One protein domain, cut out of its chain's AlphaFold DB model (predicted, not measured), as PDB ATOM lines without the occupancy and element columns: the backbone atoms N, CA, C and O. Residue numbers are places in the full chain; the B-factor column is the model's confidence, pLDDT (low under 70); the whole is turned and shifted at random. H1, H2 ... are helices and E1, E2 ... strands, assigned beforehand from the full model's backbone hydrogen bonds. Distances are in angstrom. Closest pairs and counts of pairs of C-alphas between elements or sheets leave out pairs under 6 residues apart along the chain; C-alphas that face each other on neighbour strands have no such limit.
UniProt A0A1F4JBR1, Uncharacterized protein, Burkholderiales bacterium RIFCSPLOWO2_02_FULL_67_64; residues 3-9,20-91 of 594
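Overview. This is residues 3 to 9 and 20 to 91 of the 594 residues of an uncharacterized protein of Burkholderiales bacterium RIFCSPLOWO2_02_FULL_67_64 (UniProt A0A1F4JBR1). A small four-stranded sheet has one face covered by a long helix, H1, which runs slantwise over it and makes the longest axis, and by the shorter H3; the other face is bare. The little helix H2 lies off the sheet. The printed part has 79 residues with the order E1 H1 H2 E2 E3 H3 E4, a mixed class of helices and strands; the sheet, E2 E3 E1 E4, is antiparallel. The whole is compact, with a radius of gyration of the C-alphas of 12.4 A, yet elongated, spanning 40 by 22 by 21 A.

Along the chain. In the sheet, E2 is residues 58 to 60, E3 residues 66 to 69, E1 residues 3 to 5, from C-alpha 3 at (48.867, 22.937, 45.541), and E4 residues 85 to 89, 11.0 A long, to C-alpha 89 at (53.411, 25.319, 41.805). H1 is residues 23 to 46, 34.7 A; H2 residues 52 to 55; H3 residues 73 to 80, 10.6 A.

Arrangement. E2 and E3 form a hairpin, with N 59 and O 68 2.8 A apart. E3 and E1 have N 3 and O 67 at 2.8 A; E1 and E4 have N 4 and O 87 at 2.8 A. H1 is on the sheet at a height of 8.9 A, over E3 and E1, slantwise to the strands. H3, on the same face at 9.6 A, lies over E1, along the strands. E3, H3 and E4 form a split strand-helix-strand unit, two same-way strands with E1 between them, its crossover right-handed. H1, with residues 36 to 44 alone, touches H3, closest at the C-alphas of Leu 40 and Ala 78, 6.5 A, at a steep tilt of 47 degrees, opposite ways. H2 is close to but not clearly touching H1. In H1 and H3 every O i to N i+4 pair is within hydrogen-bond range; H2 is too short for one.

Size, cuts and confidence. The C-alphas farthest apart, those of Gln 20 and Gly 48, are 40.3 A apart. Residues 10 to 19 are not printed; C-alphas 9 and 20 stand 14.4 A apart across the cut. The links printed whole are tight. The mean pLDDT of the printed part is 83.7, with residues 7 to 9, 20 to 21 and 50 to 56 under 70.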
ATOM      1  N   VAL A   3      50.198  22.365  45.728       94.94
ATOM      2  CA  VAL A   3      48.867  22.937  45.541       94.94
ATOM      3  C   VAL A   3      48.606  23.909  46.677       94.94
ATOM      4  O   VAL A   3      48.502  23.503  47.833       94.94
ATOM      5  N   GLU A   4      48.504  25.187  46.340       93.62
ATOM      6  CA  GLU A   4      48.126  26.260  47.252       93.62
ATOM      7  C   GLU A   4      46.604  26.424  47.224       93.62
ATOM      8  O   GLU A   4      45.996  26.529  46.158       93.62
ATOM      9  N   LEU A   5      45.981  26.441  48.398       90.94
ATOM     10  CA  LEU A   5      44.537  26.511  48.586       90.94
ATOM     11  C   LEU A   5      44.109  27.908  49.021       90.94
ATOM     12  O   LEU A   5      44.718  28.513  49.911       90.94
ATOM     13  N   ALA A   6      43.002  28.383  48.456       83.56
ATOM     14  CA  ALA A   6      42.346  29.596  48.905       83.56
ATOM     15  C   ALA A   6      41.848  29.409  50.348       83.56
ATOM     16  O   ALA A   6      41.169  28.432  50.670       83.56
ATOM     17  N   ARG A   7      42.155  30.356  51.241       66.50
ATOM     18  CA  ARG A   7      41.579  30.340  52.593       66.50
ATOM     19  C   ARG A   7      40.071  30.577  52.492       66.50
ATOM     20  O   ARG A   7      39.642  31.649  52.066       66.50
ATOM     21  N   GLN A   8      39.265  29.600  52.901       51.66
ATOM     22  CA  GLN A   8      37.818  29.785  53.000       51.66
ATOM     23  C   GLN A   8      37.506  30.833  54.082       51.66
ATOM     24  O   GLN A   8      37.930  30.684  55.224       51.66
ATOM     25  N   GLY A   9      36.810  31.914  53.705       44.84
ATOM     26  CA  GLY A   9      36.433  33.012  54.612       44.84
ATOM     27  C   GLY A   9      36.606  34.438  54.069       44.84
ATOM     28  O   GLY A   9      36.182  35.383  54.721       44.84
ATOM     29  N   GLN A  20      46.700  32.387  64.932       53.66
ATOM     30  CA  GLN A  20      47.427  31.711  63.866       53.66
ATOM     31  C   GLN A  20      48.144  30.480  64.439       53.66
ATOM     32  O   GLN A  20      48.966  30.582  65.353       53.66
ATOM     33  N   GLY A  21      47.802  29.308  63.911       58.09
ATOM     34  CA  GLY A  21      48.323  28.013  64.330       58.09
ATOM     35  C   GLY A  21      47.562  27.325  65.469       58.09
ATOM     36  O   GLY A  21      48.142  26.451  66.108       58.09
ATOM     37  N   SER A  22      46.302  27.690  65.741       70.00
ATOM     38  CA  SER A  22      45.437  26.921  66.656       70.00
ATOM     39  C   SER A  22      45.085  25.534  66.092       70.00
ATOM     40  O   SER A  22      45.022  25.344  64.877       70.00
ATOM     41  N   ALA A  23      44.792  24.563  66.967       77.50
ATOM     42  CA  ALA A  23      44.373  23.217  66.550       77.50
ATOM     43  C   ALA A  23      43.126  23.235  65.645       77.50
ATOM     44  O   ALA A  23      43.033  22.441  64.711       77.50
ATOM     45  N   ALA A  24      42.207  24.179  65.882       77.31
ATOM     46  CA  ALA A  24      41.029  24.396  65.046       77.31
ATOM     47  C   ALA A  24      41.411  24.856  63.630       77.31
ATOM     48  O   ALA A  24      40.958  24.266  62.656       77.31
ATOM     49  N   GLN A  25      42.319  25.831  63.506       80.38
ATOM     50  CA  GLN A  25      42.797  26.276  62.196       80.38
ATOM     51  C   GLN A  25      43.499  25.143  61.434       80.38
ATOM     52  O   GLN A  25      43.286  24.987  60.232       80.38
ATOM     53  N   VAL A  26      44.327  24.343  62.114       84.19
ATOM     54  CA  VAL A  26      44.974  23.182  61.484       84.19
ATOM     55  C   VAL A  26      43.912  22.199  60.984       84.19
ATOM     56  O   VAL A  26      44.010  21.742  59.849       84.19
ATOM     57  N   ALA A  27      42.879  21.904  61.780       86.00
ATOM     58  CA  ALA A  27      41.785  21.020  61.378       86.00
ATOM     59  C   ALA A  27      41.015  21.546  60.152       86.00
ATOM     60  O   ALA A  27      40.750  20.774  59.229       86.00
ATOM     61  N   ASP A  28      40.738  22.851  60.089       85.81
ATOM     62  CA  ASP A  28      40.085  23.482  58.936       85.81
ATOM     63  C   ASP A  28      40.934  23.366  57.660       85.81
ATOM     64  O   ASP A  28      40.418  23.034  56.587       85.81
ATOM     65  N   LEU A  29      42.253  23.569  57.774       88.50
ATOM     66  CA  LEU A  29      43.194  23.369  56.667       88.50
ATOM     67  C   LEU A  29      43.224  21.905  56.213       88.50
ATOM     68  O   LEU A  29      43.199  21.639  55.009       88.50
ATOM     69  N   ARG A  30      43.215  20.947  57.152       90.25
ATOM     70  CA  ARG A  30      43.132  19.515  56.821       90.25
ATOM     71  C   ARG A  30      41.841  19.196  56.073       90.25
ATOM     72  O   ARG A  30      41.910  18.553  55.029       90.25
ATOM     73  N   ALA A  31      40.706  19.720  56.528       90.38
ATOM     74  CA  ALA A  31      39.423  19.526  55.861       90.38
ATOM     75  C   ALA A  31      39.405  20.116  54.438       90.38
ATOM     76  O   ALA A  31      38.834  19.509  53.532       90.38
ATOM     77  N   ALA A  32      40.039  21.270  54.210       90.38
ATOM     78  CA  ALA A  32      40.174  21.847  52.869       90.38
ATOM     79  C   ALA A  32      41.025  20.970  51.938       90.38
ATOM     80  O   ALA A  32      40.611  20.680  50.814       90.38
ATOM     81  N   GLN A  33      42.168  20.475  52.425       92.25
ATOM     82  CA  GLN A  33      43.002  19.519  51.689       92.25
ATOM     83  C   GLN A  33      42.222  18.240  51.345       92.25
ATOM     84  O   GLN A  33      42.286  17.772  50.210       92.25
ATOM     85  N   ASP A  34      41.442  17.705  52.293       91.25
ATOM     86  CA  ASP A  34      40.611  16.511  52.092       91.25
ATOM     87  C   ASP A  34      39.552  16.703  51.006       91.25
ATOM     88  O   ASP A  34      39.357  15.817  50.169       91.25
ATOM     89  N   ARG A  35      38.887  17.864  50.980       92.75
ATOM     90  CA  ARG A  35      37.892  18.191  49.948       92.75
ATOM     91  C   ARG A  35      38.513  18.243  48.555       92.75
ATOM     92  O   ARG A  35      37.984  17.612  47.640       92.75
ATOM     93  N   VAL A  36      39.633  18.950  48.402       92.94
ATOM     94  CA  VAL A  36      40.337  19.070  47.112       92.94
ATOM     95  C   VAL A  36      40.859  17.712  46.654       92.94
ATOM     96  O   VAL A  36      40.643  17.321  45.507       92.94
ATOM     97  N   LEU A  37      41.472  16.937  47.555       90.38
ATOM     98  CA  LEU A  37      41.957  15.597  47.234       90.38
ATOM     99  C   LEU A  37      40.807  14.667  46.816       90.38
ATOM    100  O   LEU A  37      40.933  13.938  45.833       90.38
ATOM    101  N   SER A  38      39.662  14.736  47.500       89.75
ATOM    102  CA  SER A  38      38.471  13.948  47.158       89.75
ATOM    103  C   SER A  38      37.921  14.303  45.772       89.75
ATOM    104  O   SER A  38      37.583  13.407  44.996       89.75
ATOM    105  N   ARG A  39      37.872  15.597  45.421       91.62
ATOM    106  CA  ARG A  39      37.454  16.046  44.082       91.62
ATOM    107  C   ARG A  39      38.441  15.620  42.999       91.62
ATOM    108  O   ARG A  39      38.003  15.178  41.939       91.62
ATOM    109  N   LEU A  40      39.744  15.653  43.275       90.81
ATOM    110  CA  LEU A  40      40.763  15.155  42.349       90.81
ATOM    111  C   LEU A  40      40.621  13.644  42.101       90.81
ATOM    112  O   LEU A  40      40.648  13.198  40.953       90.81
ATOM    113  N   VAL A  41      40.406  12.849  43.154       88.19
ATOM    114  CA  VAL A  41      40.146  11.401  43.034       88.19
ATOM    115  C   VAL A  41      38.888  11.129  42.199       88.19
ATOM    116  O   VAL A  41      38.890  10.235  41.346       88.19
ATOM    117  N   ALA A  42      37.825  11.916  42.390       87.38
ATOM    118  CA  ALA A  42      36.607  11.812  41.589       87.38
ATOM    119  C   ALA A  42      36.853  12.177  40.113       87.38
ATOM    120  O   ALA A  42      36.426  11.444  39.220       87.38
ATOM    121  N   ALA A  43      37.597  13.255  39.841       86.62
ATOM    122  CA  ALA A  43      37.961  13.668  38.486       86.62
ATOM    123  C   ALA A  43      38.771  12.585  37.752       86.62
ATOM    124  O   ALA A  43      38.471  12.264  36.601       86.62
ATOM    125  N   ARG A  44      39.733  11.952  38.435       85.62
ATOM    126  CA  ARG A  44      40.488  10.803  37.905       85.62
ATOM    127  C   ARG A  44      39.595   9.613  37.588       85.62
ATOM    128  O   ARG A  44      39.705   9.036  36.508       85.62
ATOM    129  N   SER A  45      38.687   9.283  38.502       83.75
ATOM    130  CA  SER A  45      37.740   8.180  38.322       83.75
ATOM    131  C   SER A  45      36.855   8.402  37.091       83.75
ATOM    132  O   SER A  45      36.705   7.495  36.274       83.75
ATOM    133  N   ASN A  46      36.350   9.626  36.904       82.62
ATOM    134  CA  ASN A  46      35.558  10.014  35.731       82.62
ATOM    135  C   ASN A  46      36.366   9.963  34.425       82.62
ATOM    136  O   ASN A  46      35.819   9.643  33.374       82.62
ATOM    137  N   ALA A  47      37.671  10.232  34.491       79.00
ATOM    138  CA  ALA A  47      38.594  10.109  33.365       79.00
ATOM    139  C   ALA A  47      39.063   8.665  33.089       79.00
ATOM    140  O   ALA A  47      39.887   8.448  32.203       79.00
ATOM    141  N   GLY A  48      38.584   7.669  33.847       77.00
ATOM    142  CA  GLY A  48      39.018   6.275  33.716       77.00
ATOM    143  C   GLY A  48      40.414   5.983  34.285       77.00
ATOM    144  O   GLY A  48      40.925   4.875  34.110       77.00
ATOM    145  N   LEU A  49      41.028   6.935  34.998       70.62
ATOM    146  CA  LEU A  49      42.317   6.774  35.669       70.62
ATOM    147  C   LEU A  49      42.109   6.096  37.033       70.62
ATOM    148  O   LEU A  49      41.632   6.711  37.983       70.62
ATOM    149  N   ARG A  50      42.452   4.806  37.141       58.53
ATOM    150  CA  ARG A  50      42.137   3.974  38.325       58.53
ATOM    151  C   ARG A  50      43.194   3.971  39.442       58.53
ATOM    152  O   ARG A  50      42.926   3.456  40.522       58.53
ATOM    153  N   SER A  51      44.392   4.505  39.214       59.41
ATOM    154  CA  SER A  51      45.501   4.409  40.176       59.41
ATOM    155  C   SER A  51      45.421   5.500  41.255       59.41
ATOM    156  O   SER A  51      46.028   6.557  41.131       59.41
ATOM    157  N   ALA A  52      44.709   5.256  42.360       56.72
ATOM    158  CA  ALA A  52      44.811   6.104  43.561       56.72
ATOM    159  C   ALA A  52      46.223   6.074  44.194       56.72
ATOM    160  O   ALA A  52      46.576   6.963  44.965       56.72
ATOM    161  N   ALA A  53      47.046   5.080  43.837       56.72
ATOM    162  CA  ALA A  53      48.407   4.900  44.334       56.72
ATOM    163  C   ALA A  53      49.347   6.066  43.971       56.72
ATOM    164  O   ALA A  53      50.237   6.387  44.755       56.72
ATOM    165  N   ASP A  54      49.121   6.749  42.843       58.06
ATOM    166  CA  ASP A  54      49.932   7.918  42.460       58.06
ATOM    167  C   ASP A  54      49.642   9.155  43.328       58.06
ATOM    168  O   ASP A  54      50.512  10.006  43.484       58.06
ATOM    169  N   LEU A  55      48.450   9.226  43.938       66.75
ATOM    170  CA  LEU A  55      48.078  10.258  44.916       66.75
ATOM    171  C   LEU A  55      48.407   9.854  46.362       66.75
ATOM    172  O   LEU A  55      48.268  10.669  47.270       66.75
ATOM    173  N   ALA A  56      48.826   8.606  46.601       59.56
ATOM    174  CA  ALA A  56      49.077   8.094  47.948       59.56
ATOM    175  C   ALA A  56      50.322   8.717  48.602       59.56
ATOM    176  O   ALA A  56      50.429   8.730  49.827       59.56
ATOM    177  N   ARG A  57      51.246   9.260  47.798       70.81
ATOM    178  CA  ARG A  57      52.399  10.035  48.265       70.81
ATOM    179  C   ARG A  57      52.109  11.521  48.119       70.81
ATOM    180  O   ARG A  57      52.314  12.111  47.059       70.81
ATOM    181  N   PHE A  58      51.594  12.101  49.195       84.06
ATOM    182  CA  PHE A  58      51.321  13.526  49.288       84.06
ATOM    183  C   PHE A  58      51.705  14.047  50.674       84.06
ATOM    184  O   PHE A  58      51.559  13.351  51.680       84.06
ATOM    185  N   LYS A  59      52.195  15.283  50.727       91.88
ATOM    186  CA  LYS A  59      52.552  15.967  51.968       91.88
ATOM    187  C   LYS A  59      51.454  16.944  52.318       91.88
ATOM    188  O   LYS A  59      50.995  17.713  51.477       91.88
ATOM    189  N   ARG A  60      51.055  16.941  53.582       91.06
ATOM    190  CA  ARG A  60      50.106  17.918  54.106       91.06
ATOM    191  C   ARG A  60      50.828  18.947  54.941       91.06
ATOM    192  O   ARG A  60      51.457  18.598  55.941       91.06
ATOM    193  N   PHE A  61      50.628  20.196  54.573       93.56
ATOM    194  CA  PHE A  61      51.105  21.335  55.329       93.56
ATOM    195  C   PHE A  61      50.085  21.693  56.418       93.56
ATOM    196  O   PHE A  61      48.877  21.504  56.255       93.56
ATOM    197  N   SER A  62      50.565  22.094  57.588       90.25
ATOM    198  CA  SER A  62      49.750  22.353  58.782       90.25
ATOM    199  C   SER A  62      49.493  23.840  59.017       90.25
ATOM    200  O   SER A  62      48.534  24.189  59.695       90.25
ATOM    201  N   TYR A  63      50.337  24.708  58.468       87.12
ATOM    202  CA  TYR A  63      50.318  26.160  58.646       87.12
ATOM    203  C   TYR A  63      50.333  26.906  57.303       87.12
ATOM    204  O   TYR A  63      49.753  27.990  57.197       87.12
ATOM    205  N   PHE A  64      50.928  26.320  56.262       86.94
ATOM    206  CA  PHE A  64      50.705  26.708  54.876       86.94
ATOM    207  C   PHE A  64      49.398  26.084  54.367       86.94
ATOM    208  O   PHE A  64      49.112  24.903  54.573       86.94
ATOM    209  N   SER A  65      48.577  26.901  53.707       88.00
ATOM    210  CA  SER A  65      47.282  26.484  53.166       88.00
ATOM    211  C   SER A  65      47.498  25.731  51.863       88.00
ATOM    212  O   SER A  65      47.327  26.288  50.787       88.00
ATOM    213  N   GLY A  66      47.936  24.480  51.949       91.06
ATOM    214  CA  GLY A  66      48.234  23.696  50.763       91.06
ATOM    215  C   GLY A  66      48.671  22.276  51.047       91.06
ATOM    216  O   GLY A  66      48.736  21.847  52.195       91.06
ATOM    217  N   MET A  67      49.008  21.544  49.996       94.06
ATOM    218  CA  MET A  67      49.584  20.200  50.066       94.06
ATOM    219  C   MET A  67      50.544  19.992  48.898       94.06
ATOM    220  O   MET A  67      50.411  20.669  47.883       94.06
ATOM    221  N   SER A  68      51.491  19.064  48.998       94.12
ATOM    222  CA  SER A  68      52.265  18.623  47.833       94.12
ATOM    223  C   SER A  68      51.849  17.223  47.416       94.12
ATOM    224  O   SER A  68      51.512  16.402  48.261       94.12
ATOM    225  N   LEU A  69      51.849  16.951  46.117       91.00
ATOM    226  CA  LEU A  69      51.578  15.628  45.567       91.00
ATOM    227  C   LEU A  69      52.289  15.441  44.230       91.00
ATOM    228  O   LEU A  69      52.581  16.400  43.497       91.00
ATOM    229  N   ARG A  70      52.517  14.175  43.881       87.12
ATOM    230  CA  ARG A  70      52.842  13.794  42.511       87.12
ATOM    231  C   ARG A  70      51.567  13.868  41.672       87.12
ATOM    232  O   ARG A  70      50.559  13.256  42.005       87.12
ATOM    233  N   ALA A  71      51.613  14.641  40.594       86.81
ATOM    234  CA  ALA A  71      50.457  14.921  39.750       86.81
ATOM    235  C   ALA A  71      50.835  14.751  38.274       86.81
ATOM    236  O   ALA A  71      51.900  15.197  37.849       86.81
ATOM    237  N   SER A  72      49.967  14.105  37.494       86.62
ATOM    238  CA  SER A  72      50.063  14.102  36.030       86.62
ATOM    239  C   SER A  72      49.607  15.442  35.442       86.62
ATOM    240  O   SER A  72      48.978  16.252  36.124       86.62
ATOM    241  N   ALA A  73      49.849  15.665  34.148       87.44
ATOM    242  CA  ALA A  73      49.341  16.851  33.455       87.44
ATOM    243  C   ALA A  73      47.806  16.984  33.561       87.44
ATOM    244  O   ALA A  73      47.289  18.086  33.725       87.44
ATOM    245  N   GLN A  74      47.079  15.861  33.529       87.00
ATOM    246  CA  GLN A  74      45.624  15.854  33.692       87.00
ATOM    247  C   GLN A  74      45.199  16.185  35.128       87.00
ATOM    248  O   GLN A  74      44.232  16.916  35.328       87.00
ATOM    249  N   ASP A  75      45.947  15.707  36.126       89.69
ATOM    250  CA  ASP A  75      45.706  16.058  37.530       89.69
ATOM    251  C   ASP A  75      45.895  17.558  37.760       89.69
ATOM    252  O   ASP A  75      45.084  18.189  38.430       89.69
ATOM    253  N   VAL A  76      46.928  18.149  37.152       90.88
ATOM    254  CA  VAL A  76      47.178  19.595  37.220       90.88
ATOM    255  C   VAL A  76      46.021  20.381  36.605       90.88
ATOM    256  O   VAL A  76      45.569  21.348  37.208       90.88
ATOM    257  N   GLN A  77      45.483  19.958  35.458       91.50
ATOM    258  CA  GLN A  77      44.307  20.607  34.860       91.50
ATOM    259  C   GLN A  77      43.068  20.522  35.763       91.50
ATOM    260  O   GLN A  77      42.347  21.510  35.914       91.50
ATOM    261  N   ALA A  78      42.834  19.363  36.389       91.62
ATOM    262  CA  ALA A  78      41.737  19.190  37.338       91.62
ATOM    263  C   ALA A  78      41.904  20.096  38.569       91.62
ATOM    264  O   ALA A  78      40.950  20.753  38.974       91.62
ATOM    265  N   LEU A  79      43.121  20.185  39.116       93.50
ATOM    266  CA  LEU A  79      43.451  21.061  40.243       93.50
ATOM    267  C   LEU A  79      43.274  22.542  39.895       93.50
ATOM    268  O   LEU A  79      42.673  23.271  40.670       93.50
ATOM    269  N   LEU A  80      43.733  22.986  38.723       94.06
ATOM    270  CA  LEU A  80      43.562  24.373  38.269       94.06
ATOM    271  C   LEU A  80      42.092  24.756  38.026       94.06
ATOM    272  O   LEU A  80      41.772  25.941  37.987       94.06
ATOM    273  N   SER A  81      41.208  23.771  37.856       93.00
ATOM    274  CA  SER A  81      39.764  23.986  37.698       93.00
ATOM    275  C   SER A  81      38.999  23.924  39.028       93.00
ATOM    276  O   SER A  81      37.789  24.152  39.049       93.00
ATOM    277  N   ASP A  82      39.668  23.579  40.132       93.44
ATOM    278  CA  ASP A  82      39.045  23.438  41.444       93.44
ATOM    279  C   ASP A  82      38.884  24.815  42.122       93.44
ATOM    280  O   ASP A  82      39.866  25.539  42.274       93.44
ATOM    281  N   PRO A  83      37.676  25.192  42.580       92.06
ATOM    282  CA  PRO A  83      37.420  26.522  43.135       92.06
ATOM    283  C   PRO A  83      38.119  26.795  44.478       92.06
ATOM    284  O   PRO A  83      38.176  27.947  44.903       92.06
ATOM    285  N   GLU A  84      38.614  25.768  45.175       93.00
ATOM    286  CA  GLU A  84      39.397  25.939  46.406       93.00
ATOM    287  C   GLU A  84      40.908  25.991  46.147       93.00
ATOM    288  O   GLU A  84      41.665  26.295  47.070       93.00
ATOM    289  N   VAL A  85      41.369  25.722  44.922       93.88
ATOM    290  CA  VAL A  85      42.783  25.820  44.547       93.88
ATOM    291  C   VAL A  85      43.082  27.242  44.082       93.88
ATOM    292  O   VAL A  85      42.487  27.754  43.139       93.88
ATOM    293  N   LEU A  86      44.027  27.890  44.759       92.56
ATOM    294  CA  LEU A  86      44.494  29.230  44.420       92.56
ATOM    295  C   LEU A  86      45.577  29.175  43.339       92.56
ATOM    296  O   LEU A  86      45.528  29.938  42.374       92.56
ATOM    297  N   ARG A  87      46.568  28.294  43.513       92.88
ATOM    298  CA  ARG A  87      47.699  28.106  42.592       92.88
ATOM    299  C   ARG A  87      48.200  26.669  42.637       92.88
ATOM    300  O   ARG A  87      48.070  25.978  43.645       92.88
ATOM    301  N   VAL A  88      48.831  26.247  41.547       94.25
ATOM    302  CA  VAL A  88      49.622  25.016  41.493       94.25
ATOM    303  C   VAL A  88      51.040  25.405  41.108       94.25
ATOM    304  O   VAL A  88      51.254  26.009  40.059       94.25
ATOM    305  N   HIS A  89      51.988  25.066  41.969       94.44
ATOM    306  CA  HIS A  89      53.411  25.319  41.805       94.44
ATOM    307  C   HIS A  89      54.129  24.020  41.457       94.44
ATOM    308  O   HIS A  89      53.753  22.933  41.918       94.44
ATOM    309  N   GLU A  90      55.189  24.125  40.665       93.06
ATOM    310  CA  GLU A  90      56.146  23.031  40.568       93.06
ATOM    311  C   GLU A  90      56.846  22.843  41.918       93.06
ATOM    312  O   GLU A  90      57.092  23.804  42.642       93.06
ATOM    313  N   ASP A  91      57.104  21.590  42.288       94.38
ATOM    314  CA  ASP A  91      57.911  21.289  43.468       94.38
ATOM    315  C   ASP A  91      59.347  21.145  42.973       94.38
ATOM    316  O   ASP A  91      59.656  20.166  42.296       94.38
TER     317      ASP A  91